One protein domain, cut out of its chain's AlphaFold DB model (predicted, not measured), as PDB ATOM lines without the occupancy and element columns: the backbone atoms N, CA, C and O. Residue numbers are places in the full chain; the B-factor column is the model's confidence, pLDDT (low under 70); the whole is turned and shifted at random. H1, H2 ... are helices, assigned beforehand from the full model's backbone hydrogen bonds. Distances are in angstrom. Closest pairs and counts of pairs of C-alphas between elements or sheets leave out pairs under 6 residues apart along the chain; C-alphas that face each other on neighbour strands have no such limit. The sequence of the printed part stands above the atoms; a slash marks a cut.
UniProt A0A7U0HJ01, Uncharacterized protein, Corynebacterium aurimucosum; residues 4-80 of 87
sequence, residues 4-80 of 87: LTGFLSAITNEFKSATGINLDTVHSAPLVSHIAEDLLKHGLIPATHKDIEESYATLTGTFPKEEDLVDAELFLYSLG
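What this domain is: This is residues 4 to 80 of the 87 residues of an uncharacterized protein of Corynebacterium aurimucosum (UniProt A0A7U0HJ01). Three crossed helices, H2, H3 and H4, each touching the other two, make a small head; H1 is set away from it on a long link, and its residues 4 to 10 stick out. The printed part has 77 residues with four named helices, H1 to H4 in order, and no named strand: all helix. It is loose, with a radius of gyration of the C-alphas of 15.7 A, spanning 44 by 22 by 21 A.

Where its parts are: H1, residues 4 to 19, begins at C-alpha 4 (67.271, 21.080, 32.451) and measures 22.7 A from first to last C-alpha. H2 is residues 31 to 42, 16.6 A; H3 is residues 49 to 60, 16.4 A. H4, residues 66 to 78, 18.3 A, ends at C-alpha 78 (50.760, 34.985, 8.349).

How they stand to each other: H1 is apart from H2, H3 and H4. H2, with residues 34 to 39 alone, touches H3 at a steep tilt of 69.8 degrees, only just short of perpendicular; the closest C-alphas, Ile 35 and Ser 55, are 5.7 A apart. H2, with residues 32 to 36 alone, touches residues 71 to 76 of H4, closest C-alphas Val 32 and Ala 72, 4.9 A. Residues 49 to 53 of H3 touch residues 69 to 73 of H4, closest C-alphas Glu 53 and Leu 69, 7.0 A. Every O i to N i+4 pair is within hydrogen-bond range in H1, H2 and H3; in H4, 7 of 9 are.

The domain as a whole: The farthest C-alphas, Gly 6 and Glu 66, are 45.7 A apart. The printed part has no cut; the link from H1 to H2 is long, 11 residues. Residues 4 to 29 have pLDDT under 70.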
ATOM      1  N   LEU A   4      68.330  21.286  33.443       57.19
ATOM      2  CA  LEU A   4      67.271  21.080  32.451       57.19
ATOM      3  C   LEU A   4      65.875  21.433  32.995       57.19
ATOM      4  O   LEU A   4      65.114  22.127  32.332       57.19
ATOM      5  N   THR A   5      65.551  21.020  34.226       57.34
ATOM      6  CA  THR A   5      64.260  21.351  34.856       57.34
ATOM      7  C   THR A   5      64.123  22.846  35.136       57.34
ATOM      8  O   THR A   5      63.050  23.398  34.935       57.34
ATOM      9  N   GLY A   6      65.210  23.523  35.524       62.88
ATOM     10  CA  GLY A   6      65.186  24.974  35.743       62.88
ATOM     11  C   GLY A   6      64.948  25.763  34.453       62.88
ATOM     12  O   GLY A   6      64.187  26.726  34.451       62.88
ATOM     13  N   PHE A   7      65.547  25.315  33.348       68.94
ATOM     14  CA  PHE A   7      65.378  25.938  32.037       68.94
ATOM     15  C   PHE A   7      63.946  25.783  31.495       68.94
ATOM     16  O   PHE A   7      63.339  26.759  31.062       68.94
ATOM     17  N   LEU A   8      63.361  24.583  31.594       66.06
ATOM     18  CA  LEU A   8      61.982  24.331  31.153       66.06
ATOM     19  C   LEU A   8      60.948  25.098  31.993       66.06
ATOM     20  O   LEU A   8      59.962  25.601  31.453       66.06
ATOM     21  N   SER A   9      61.184  25.250  33.301       62.84
ATOM     22  CA  SER A   9      60.327  26.066  34.168       62.84
ATOM     23  C   SER A   9      60.412  27.560  33.850       62.84
ATOM     24  O   SER A   9      59.395  28.246  33.938       62.84
ATOM     25  N   ALA A  10      61.585  28.069  33.457       68.81
ATOM     26  CA  ALA A  10      61.743  29.465  33.049       68.81
ATOM     27  C   ALA A  10      60.939  29.771  31.776       68.81
ATOM     28  O   ALA A  10      60.134  30.700  31.779       68.81
ATOM     29  N   ILE A  11      61.052  28.915  30.753       66.19
ATOM     30  CA  ILE A  11      60.282  29.039  29.503       66.19
ATOM     31  C   ILE A  11      58.777  28.948  29.775       66.19
ATOM     32  O   ILE A  11      58.001  29.755  29.272       66.19
ATOM     33  N   THR A  12      58.357  27.999  30.615       60.25
ATOM     34  CA  THR A  12      56.946  27.835  31.000       60.25
ATOM     35  C   THR A  12      56.390  29.092  31.674       60.25
ATOM     36  O   THR A  12      55.275  29.517  31.375       60.25
ATOM     37  N   ASN A  13      57.163  29.704  32.574       63.91
ATOM     38  CA  ASN A  13      56.746  30.906  33.289       63.91
ATOM     39  C   ASN A  13      56.709  32.140  32.386       63.91
ATOM     40  O   ASN A  13      55.767  32.924  32.486       63.91
ATOM     41  N   GLU A  14      57.685  32.303  31.495       69.38
ATOM     42  CA  GLU A  14      57.696  33.392  30.513       69.38
ATOM     43  C   GLU A  14      56.527  33.263  29.534       69.38
ATOM     44  O   GLU A  14      55.793  34.227  29.319       69.38
ATOM     45  N   PHE A  15      56.272  32.057  29.022       61.44
ATOM     46  CA  PHE A  15      55.146  31.781  28.134       61.44
ATOM     47  C   PHE A  15      53.800  32.053  28.815       61.44
ATOM     48  O   PHE A  15      52.939  32.734  28.251       61.44
ATOM     49  N   LYS A  16      53.630  31.594  30.063       64.19
ATOM     50  CA  LYS A  16      52.439  31.878  30.873       64.19
ATOM     51  C   LYS A  16      52.279  33.367  31.158       64.19
ATOM     52  O   LYS A  16      51.165  33.876  31.112       64.19
ATOM     53  N   SER A  17      53.373  34.071  31.437       67.00
ATOM     54  CA  SER A  17      53.343  35.514  31.677       67.00
ATOM     55  C   SER A  17      52.964  36.301  30.422       67.00
ATOM     56  O   SER A  17      52.307  37.330  30.543       67.00
ATOM     57  N   ALA A  18      53.377  35.844  29.239       62.34
ATOM     58  CA  ALA A  18      53.107  36.524  27.976       62.34
ATOM     59  C   ALA A  18      51.693  36.253  27.442       62.34
ATOM     60  O   ALA A  18      51.073  37.140  26.861       62.34
ATOM     61  N   THR A  19      51.180  35.038  27.634       57.34
ATOM     62  CA  THR A  19      49.916  34.592  27.023       57.34
ATOM     63  C   THR A  19      48.752  34.516  28.011       57.34
ATOM     64  O   THR A  19      47.597  34.491  27.599       57.34
ATOM     65  N   GLY A  20      49.028  34.466  29.318       59.31
ATOM     66  CA  GLY A  20      48.031  34.182  30.356       59.31
ATOM     67  C   GLY A  20      47.603  32.709  30.423       59.31
ATOM     68  O   GLY A  20      46.765  32.356  31.253       59.31
ATOM     69  N   ILE A  21      48.176  31.839  29.583       59.75
ATOM     70  CA  ILE A  21      47.796  30.430  29.437       59.75
ATOM     71  C   ILE A  21      48.811  29.556  30.189       59.75
ATOM     72  O   ILE A  21      50.020  29.750  30.075       59.75
ATOM     73  N   ASN A  22      48.349  28.581  30.980       55.47
ATOM     74  CA  ASN A  22      49.259  27.580  31.552       55.47
ATOM     75  C   ASN A  22      49.727  26.630  30.443       55.47
ATOM     76  O   ASN A  22      48.909  26.191  29.638       55.47
ATOM     77  N   LEU A  23      51.003  26.236  30.445       55.75
ATOM     78  CA  LEU A  23      51.517  25.241  29.492       55.75
ATOM     79  C   LEU A  23      50.839  23.859  29.655       55.75
ATOM     80  O   LEU A  23      50.805  23.084  28.708       55.75
ATOM     81  N   ASP A  24      50.238  23.584  30.823       52.47
ATOM     82  CA  ASP A  24      49.417  22.385  31.086       52.47
ATOM     83  C   ASP A  24      48.046  22.403  30.397       52.47
ATOM     84  O   ASP A  24      47.418  21.361  30.212       52.47
ATOM     85  N   THR A  25      47.556  23.577  29.995       47.75
ATOM     86  CA  THR A  25      46.386  23.666  29.120       47.75
ATOM     87  C   THR A  25      46.859  23.432  27.695       47.75
ATOM     88  O   THR A  25      46.996  24.372  26.916       47.75
ATOM     89  N   VAL A  26      47.093  22.165  27.347       52.03
ATOM     90  CA  VAL A  26      47.113  21.722  25.950       52.03
ATOM     91  C   VAL A  26      45.685  21.896  25.431       52.03
ATOM     92  O   VAL A  26      44.894  20.958  25.386       52.03
ATOM     93  N   HIS A  27      45.300  23.138  25.132       50.56
ATOM     94  CA  HIS A  27      44.168  23.368  24.252       50.56
ATOM     95  C   HIS A  27      44.507  22.631  22.965       50.56
ATOM     96  O   HIS A  27      45.612  22.798  22.444       50.56
ATOM     97  N   SER A  28      43.588  21.777  22.505       54.00
ATOM     98  CA  SER A  28      43.709  21.172  21.181       54.00
ATOM     99  C   SER A  28      44.080  22.287  20.215       54.00
ATOM    100  O   SER A  28      43.435  23.341  20.242       54.00
ATOM    101  N   ALA A  29      45.157  22.093  19.453       63.66
ATOM    102  CA  ALA A  29      45.588  23.117  18.522       63.66
ATOM    103  C   ALA A  29      44.389  23.460  17.621       63.66
ATOM    104  O   ALA A  29      43.635  22.557  17.237       63.66
ATOM    105  N   PRO A  30      44.133  24.750  17.350       77.81
ATOM    106  CA  PRO A  30      43.042  25.117  16.462       77.81
ATOM    107  C   PRO A  30      43.243  24.417  15.111       77.81
ATOM    108  O   PRO A  30      44.377  24.191  14.691       77.81
ATOM    109  N   LEU A  31      42.150  24.046  14.436       83.19
ATOM    110  CA  LEU A  31      42.180  23.225  13.217       83.19
ATOM    111  C   LEU A  31      43.162  23.760  12.157       83.19
ATOM    112  O   LEU A  31      43.872  22.980  11.530       83.19
ATOM    113  N   VAL A  32      43.286  25.084  12.041       84.69
ATOM    114  CA  VAL A  32      44.253  25.765  11.161       84.69
ATOM    115  C   VAL A  32      45.712  25.360  11.419       84.69
ATOM    116  O   VAL A  32      46.497  25.236  10.483       84.69
ATOM    117  N   SER A  33      46.084  25.085  12.674       85.44
ATOM    118  CA  SER A  33      47.412  24.578  13.034       85.44
ATOM    119  C   SER A  33      47.596  23.126  12.597       85.44
ATOM    120  O   SER A  33      48.658  22.778  12.091       85.44
ATOM    121  N   HIS A  34      46.561  22.291  12.724       88.12
ATOM    122  CA  HIS A  34      46.603  20.916  12.225       88.12
ATOM    123  C   HIS A  34      46.704  20.858  10.697       88.12
ATOM    124  O   HIS A  34      47.457  20.039  10.177       88.12
ATOM    125  N   ILE A  35      46.018  21.759   9.990       88.62
ATOM    126  CA  ILE A  35      46.132  21.909   8.533       88.62
ATOM    127  C   ILE A  35      47.559  22.316   8.152       88.62
ATOM    128  O   ILE A  35      48.176  21.666   7.315       88.62
ATOM    129  N   ALA A  36      48.128  23.332   8.805       88.31
ATOM    130  CA  ALA A  36      49.503  23.756   8.539       88.31
ATOM    131  C   ALA A  36      50.531  22.643   8.813       88.31
ATOM    132  O   ALA A  36      51.481  22.470   8.047       88.31
ATOM    133  N   GLU A  37      50.344  21.865   9.881       86.81
ATOM    134  CA  GLU A  37      51.178  20.697  10.164       86.81
ATOM    135  C   GLU A  37      51.053  19.607   9.098       86.81
ATOM    136  O   GLU A  37      52.058  18.989   8.750       86.81
ATOM    137  N   ASP A  38      49.842  19.333   8.617       89.94
ATOM    138  CA  ASP A  38      49.595  18.338   7.576       89.94
ATOM    139  C   ASP A  38      50.273  18.738   6.257       89.94
ATOM    140  O   ASP A  38      51.042  17.960   5.691       89.94
ATOM    141  N   LEU A  39      50.110  19.996   5.845       91.12
ATOM    142  CA  LEU A  39      50.767  20.568   4.668       91.12
ATOM    143  C   LEU A  39      52.295  20.507   4.777       91.12
ATOM    144  O   LEU A  39      52.975  20.119   3.824       91.12
ATOM    145  N   LEU A  40      52.850  20.829   5.950       88.06
ATOM    146  CA  LEU A  40      54.288  20.719   6.209       88.06
ATOM    147  C   LEU A  40      54.772  19.266   6.106       88.06
ATOM    148  O   LEU A  40      55.808  19.009   5.492       88.06
ATOM    149  N   LYS A  41      54.033  18.313   6.689       89.31
ATOM    150  CA  LYS A  41      54.370  16.878   6.647       89.31
ATOM    151  C   LYS A  41      54.363  16.337   5.219       89.31
ATOM    152  O   LYS A  41      55.208  15.505   4.892       89.31
ATOM    153  N   HIS A  42      53.459  16.827   4.375       89.69
ATOM    154  CA  HIS A  42      53.354  16.438   2.970       89.69
ATOM    155  C   HIS A  42      54.264  17.245   2.028       89.69
ATOM    156  O   HIS A  42      54.332  16.937   0.840       89.69
ATOM    157  N   GLY A  43      55.010  18.233   2.537       89.50
ATOM    158  CA  GLY A  43      55.915  19.052   1.728       89.50
ATOM    159  C   GLY A  43      55.190  19.997   0.765       89.50
ATOM    160  O   GLY A  43      55.757  20.379  -0.255       89.50
ATOM    161  N   LEU A  44      53.955  20.377   1.091       89.75
ATOM    162  CA  LEU A  44      53.080  21.224   0.278       89.75
ATOM    163  C   LEU A  44      53.223  22.707   0.643       89.75
ATOM    164  O   LEU A  44      52.256  23.447   0.595       89.75
ATOM    165  N   ILE A  45      54.412  23.152   1.060       89.88
ATOM    166  CA  ILE A  45      54.677  24.565   1.360       89.88
ATOM    167  C   ILE A  45      55.569  25.137   0.249       89.88
ATOM    168  O   ILE A  45      56.662  24.608   0.030       89.88
ATOM    169  N   PRO A  46      55.171  26.235  -0.418       89.19
ATOM    170  CA  PRO A  46      53.968  27.027  -0.157       89.19
ATOM    171  C   PRO A  46      52.674  26.341  -0.638       89.19
ATOM    172  O   PRO A  46      52.637  25.794  -1.736       89.19
ATOM    173  N   ALA A  47      51.630  26.393   0.192       89.25
ATOM    174  CA  ALA A  47      50.369  25.679   0.016       89.25
ATOM    175  C   ALA A  47      49.389  26.457  -0.853       89.25
ATOM    176  O   ALA A  47      49.188  27.657  -0.655       89.25
ATOM    177  N   THR A  48      48.757  25.777  -1.802       91.62
ATOM    178  CA  THR A  48      47.672  26.336  -2.611       91.62
ATOM    179  C   THR A  48      46.326  26.192  -1.902       91.62
ATOM    180  O   THR A  48      46.177  25.370  -1.000       91.62
ATOM    181  N   HIS A  49      45.318  26.944  -2.352       89.75
ATOM    182  CA  HIS A  49      43.932  26.809  -1.878       89.75
ATOM    183  C   HIS A  49      43.451  25.349  -1.893       89.75
ATOM    184  O   HIS A  49      42.884  24.853  -0.923       89.75
ATOM    185  N   LYS A  50      43.768  24.628  -2.974       90.25
ATOM    186  CA  LYS A  50      43.410  23.220  -3.134       90.25
ATOM    187  C   LYS A  50      44.113  22.314  -2.116       90.25
ATOM    188  O   LYS A  50      43.491  21.398  -1.595       90.25
ATOM    189  N   ASP A  51      45.383  22.575  -1.812       91.50
ATOM    190  CA  ASP A  51      46.115  21.787  -0.811       91.50
ATOM    191  C   ASP A  51      45.488  21.966   0.582       91.50
ATOM    192  O   ASP A  51      45.321  21.004   1.328       91.50
ATOM    193  N   ILE A  52      45.083  23.195   0.918       90.56
ATOM    194  CA  ILE A  52      44.412  23.528   2.184       90.56
ATOM    195  C   ILE A  52      43.068  22.803   2.286       90.56
ATOM    196  O   ILE A  52      42.751  22.225   3.325       90.56
ATOM    197  N   GLU A  53      42.296  22.805   1.203       92.56
ATOM    198  CA  GLU A  53      41.008  22.126   1.092       92.56
ATOM    199  C   GLU A  53      41.136  20.602   1.245       92.56
ATOM    200  O   GLU A  53      40.389  19.987   2.013       92.56
ATOM    201  N   GLU A  54      42.124  19.992   0.588       91.00
ATOM    202  CA  GLU A  54      42.417  18.560   0.703       91.00
ATOM    203  C   GLU A  54      42.882  18.181   2.120       91.00
ATOM    204  O   GLU A  54      42.391  17.196   2.689       91.00
ATOM    205  N   SER A  55      43.761  18.978   2.737       90.25
ATOM    206  CA  SER A  55      44.177  18.780   4.132       90.25
ATOM    207  C   SER A  55      43.001  18.953   5.100       90.25
ATOM    208  O   SER A  55      42.837  18.149   6.020       90.25
ATOM    209  N   TYR A  56      42.122  19.936   4.884       90.94
ATOM    210  CA  TYR A  56      40.917  20.121   5.697       90.94
ATOM    211  C   TYR A  56      39.987  18.907   5.604       90.94
ATOM    212  O   TYR A  56      39.534  18.382   6.629       90.94
ATOM    213  N   ALA A  57      39.715  18.434   4.386       89.81
ATOM    214  CA  ALA A  57      38.864  17.274   4.152       89.81
ATOM    215  C   ALA A  57      39.450  16.002   4.775       89.81
ATOM    216  O   ALA A  57      38.714  15.200   5.351       89.81
ATOM    217  N   THR A  58      40.773  15.850   4.733       89.50
ATOM    218  CA  THR A  58      41.490  14.730   5.355       89.50
ATOM    219  C   THR A  58      41.379  14.755   6.881       89.50
ATOM    220  O   THR A  58      41.177  13.711   7.501       89.50
ATOM    221  N   LEU A  59      41.465  15.936   7.498       87.56
ATOM    222  CA  LEU A  59      41.447  16.091   8.956       87.56
ATOM    223  C   LEU A  59      40.039  16.034   9.559       87.56
ATOM    224  O   LEU A  59      39.865  15.517  10.662       87.56
ATOM    225  N   THR A  60      39.036  16.565   8.860       85.50
ATOM    226  CA  THR A  60      37.659  16.674   9.377       85.50
ATOM    227  C   THR A  60      36.714  15.607   8.827       85.50
ATOM    228  O   THR A  60      35.640  15.388   9.386       85.50
ATOM    229  N   GLY A  61      37.087  14.938   7.731       85.75
ATOM    230  CA  GLY A  61      36.204  14.038   6.986       85.75
ATOM    231  C   GLY A  61      35.084  14.761   6.230       85.75
ATOM    232  O   GLY A  61      34.187  14.108   5.694       85.75
ATOM    233  N   THR A  62      35.109  16.095   6.192       84.00
ATOM    234  CA  THR A  62      34.105  16.940   5.540       84.00
ATOM    235  C   THR A  62      34.769  17.966   4.647       84.00
ATOM    236  O   THR A  62      35.838  18.474   4.965       84.00
ATOM    237  N   PHE A  63      34.116  18.299   3.540       81.81
ATOM    238  CA  PHE A  63      34.597  19.370   2.685       81.81
ATOM    239  C   PHE A  63      34.400  20.721   3.392       81.81
ATOM    240  O   PHE A  63      33.302  20.950   3.918       81.81
ATOM    241  N   PRO A  64      35.429  21.579   3.457       81.69
ATOM    242  CA  PRO A  64      35.305  22.879   4.099       81.69
ATOM    243  C   PRO A  64      34.327  23.774   3.344       81.69
ATOM    244  O   PRO A  64      34.106  23.622   2.141       81.69
ATOM    245  N   LYS A  65      33.748  24.741   4.052       83.75
ATOM    246  CA  LYS A  65      33.123  25.887   3.396       83.75
ATOM    247  C   LYS A  65      34.174  26.958   3.131       83.75
ATOM    248  O   LYS A  65      35.198  27.010   3.806       83.75
ATOM    249  N   GLU A  66      33.845  27.886   2.240       80.19
ATOM    250  CA  GLU A  66      34.700  29.040   1.946       80.19
ATOM    251  C   GLU A  66      35.103  29.819   3.211       80.19
ATOM    252  O   GLU A  66      36.254  30.206   3.365       80.19
ATOM    253  N   GLU A  67      34.174  29.991   4.159       77.62
ATOM    254  CA  GLU A  67      34.436  30.669   5.439       77.62
ATOM    255  C   GLU A  67      35.503  29.958   6.289       77.62
ATOM    256  O   GLU A  67      36.322  30.623   6.917       77.62
ATOM    257  N   ASP A  68      35.536  28.624   6.257       78.94
ATOM    258  CA  ASP A  68      36.498  27.817   7.009       78.94
ATOM    259  C   ASP A  68      37.891  27.845   6.348       78.94
ATOM    260  O   ASP A  68      38.919  27.782   7.030       78.94
ATOM    261  N   LEU A  69      37.931  27.952   5.013       85.44
ATOM    262  CA  LEU A  69      39.169  28.060   4.236       85.44
ATOM    263  C   LEU A  69      39.858  29.402   4.459       85.44
ATOM    264  O   LEU A  69      41.076  29.428   4.626       85.44
ATOM    265  N   VAL A  70      39.094  30.496   4.538       85.50
ATOM    266  CA  VAL A  70      39.636  31.847   4.757       85.50
ATOM    267  C   VAL A  70      40.478  31.916   6.034       85.50
ATOM    268  O   VAL A  70      41.560  32.503   6.025       85.50
ATOM    269  N   ASP A  71      40.035  31.281   7.122       84.88
ATOM    270  CA  ASP A  71      40.787  31.259   8.380       84.88
ATOM    271  C   ASP A  71      42.114  30.488   8.249       84.88
ATOM    272  O   ASP A  71      43.149  30.921   8.768       84.88
ATOM    273  N   ALA A  72      42.109  29.361   7.530       86.31
ATOM    274  CA  ALA A  72      43.309  28.564   7.279       86.31
ATOM    275  C   ALA A  72      44.290  29.280   6.336       86.31
ATOM    276  O   ALA A  72      45.497  29.299   6.591       86.31
ATOM    277  N   GLU A  73      43.785  29.922   5.286       88.25
ATOM    278  CA  GLU A  73      44.573  30.723   4.353       88.25
ATOM    279  C   GLU A  73      45.211  31.927   5.033       88.25
ATOM    280  O   GLU A  73      46.405  32.165   4.856       88.25
ATOM    281  N   LEU A  74      44.454  32.665   5.851       86.31
ATOM    282  CA  LEU A  74      44.972  33.814   6.588       86.31
ATOM    283  C   LEU A  74      46.068  33.385   7.571       86.31
ATOM    284  O   LEU A  74      47.095  34.058   7.700       86.31
ATOM    285  N   PHE A  75      45.880  32.239   8.230       86.25
ATOM    286  CA  PHE A  75      46.887  31.652   9.103       86.25
ATOM    287  C   PHE A  75      48.162  31.294   8.327       86.25
ATOM    288  O   PHE A  75      49.251  31.721   8.710       86.25
ATOM    289  N   LEU A  76      48.051  30.594   7.197       87.69
ATOM    290  CA  LEU A  76      49.199  30.230   6.359       87.69
ATOM    291  C   LEU A  76      49.875  31.451   5.730       87.69
ATOM    292  O   LEU A  76      51.102  31.501   5.651       87.69
ATOM    293  N   TYR A  77      49.106  32.470   5.351       86.38
ATOM    294  CA  TYR A  77      49.628  33.747   4.879       86.38
ATOM    295  C   TYR A  77      50.464  34.435   5.961       86.38
ATOM    296  O   TYR A  77      51.564  34.907   5.676       86.38
ATOM    297  N   SER A  78      50.007  34.420   7.219       85.44
ATOM    298  CA  SER A  78      50.760  34.985   8.349       85.44
ATOM    299  C   SER A  78      52.113  34.299   8.587       85.44
ATOM    300  O   SER A  78      53.047  34.928   9.082       85.44
ATOM    301  N   LEU A  79      52.238  33.029   8.184       85.69
ATOM    302  CA  LEU A  79      53.474  32.245   8.243       85.69
ATOM    303  C   LEU A  79      54.342  32.390   6.982       85.69
ATOM    304  O   LEU A  79      55.467  31.891   6.951       85.69
ATOM    305  N   GLY A  80      53.839  33.050   5.933       87.62
ATOM    306  CA  GLY A  80      54.469  33.084   4.611       87.62
ATOM    307  C   GLY A  80      54.428  31.732   3.890       87.62
ATOM    308  O   GLY A  80      55.281  31.455   3.051       87.62
TER     309      GLY A  80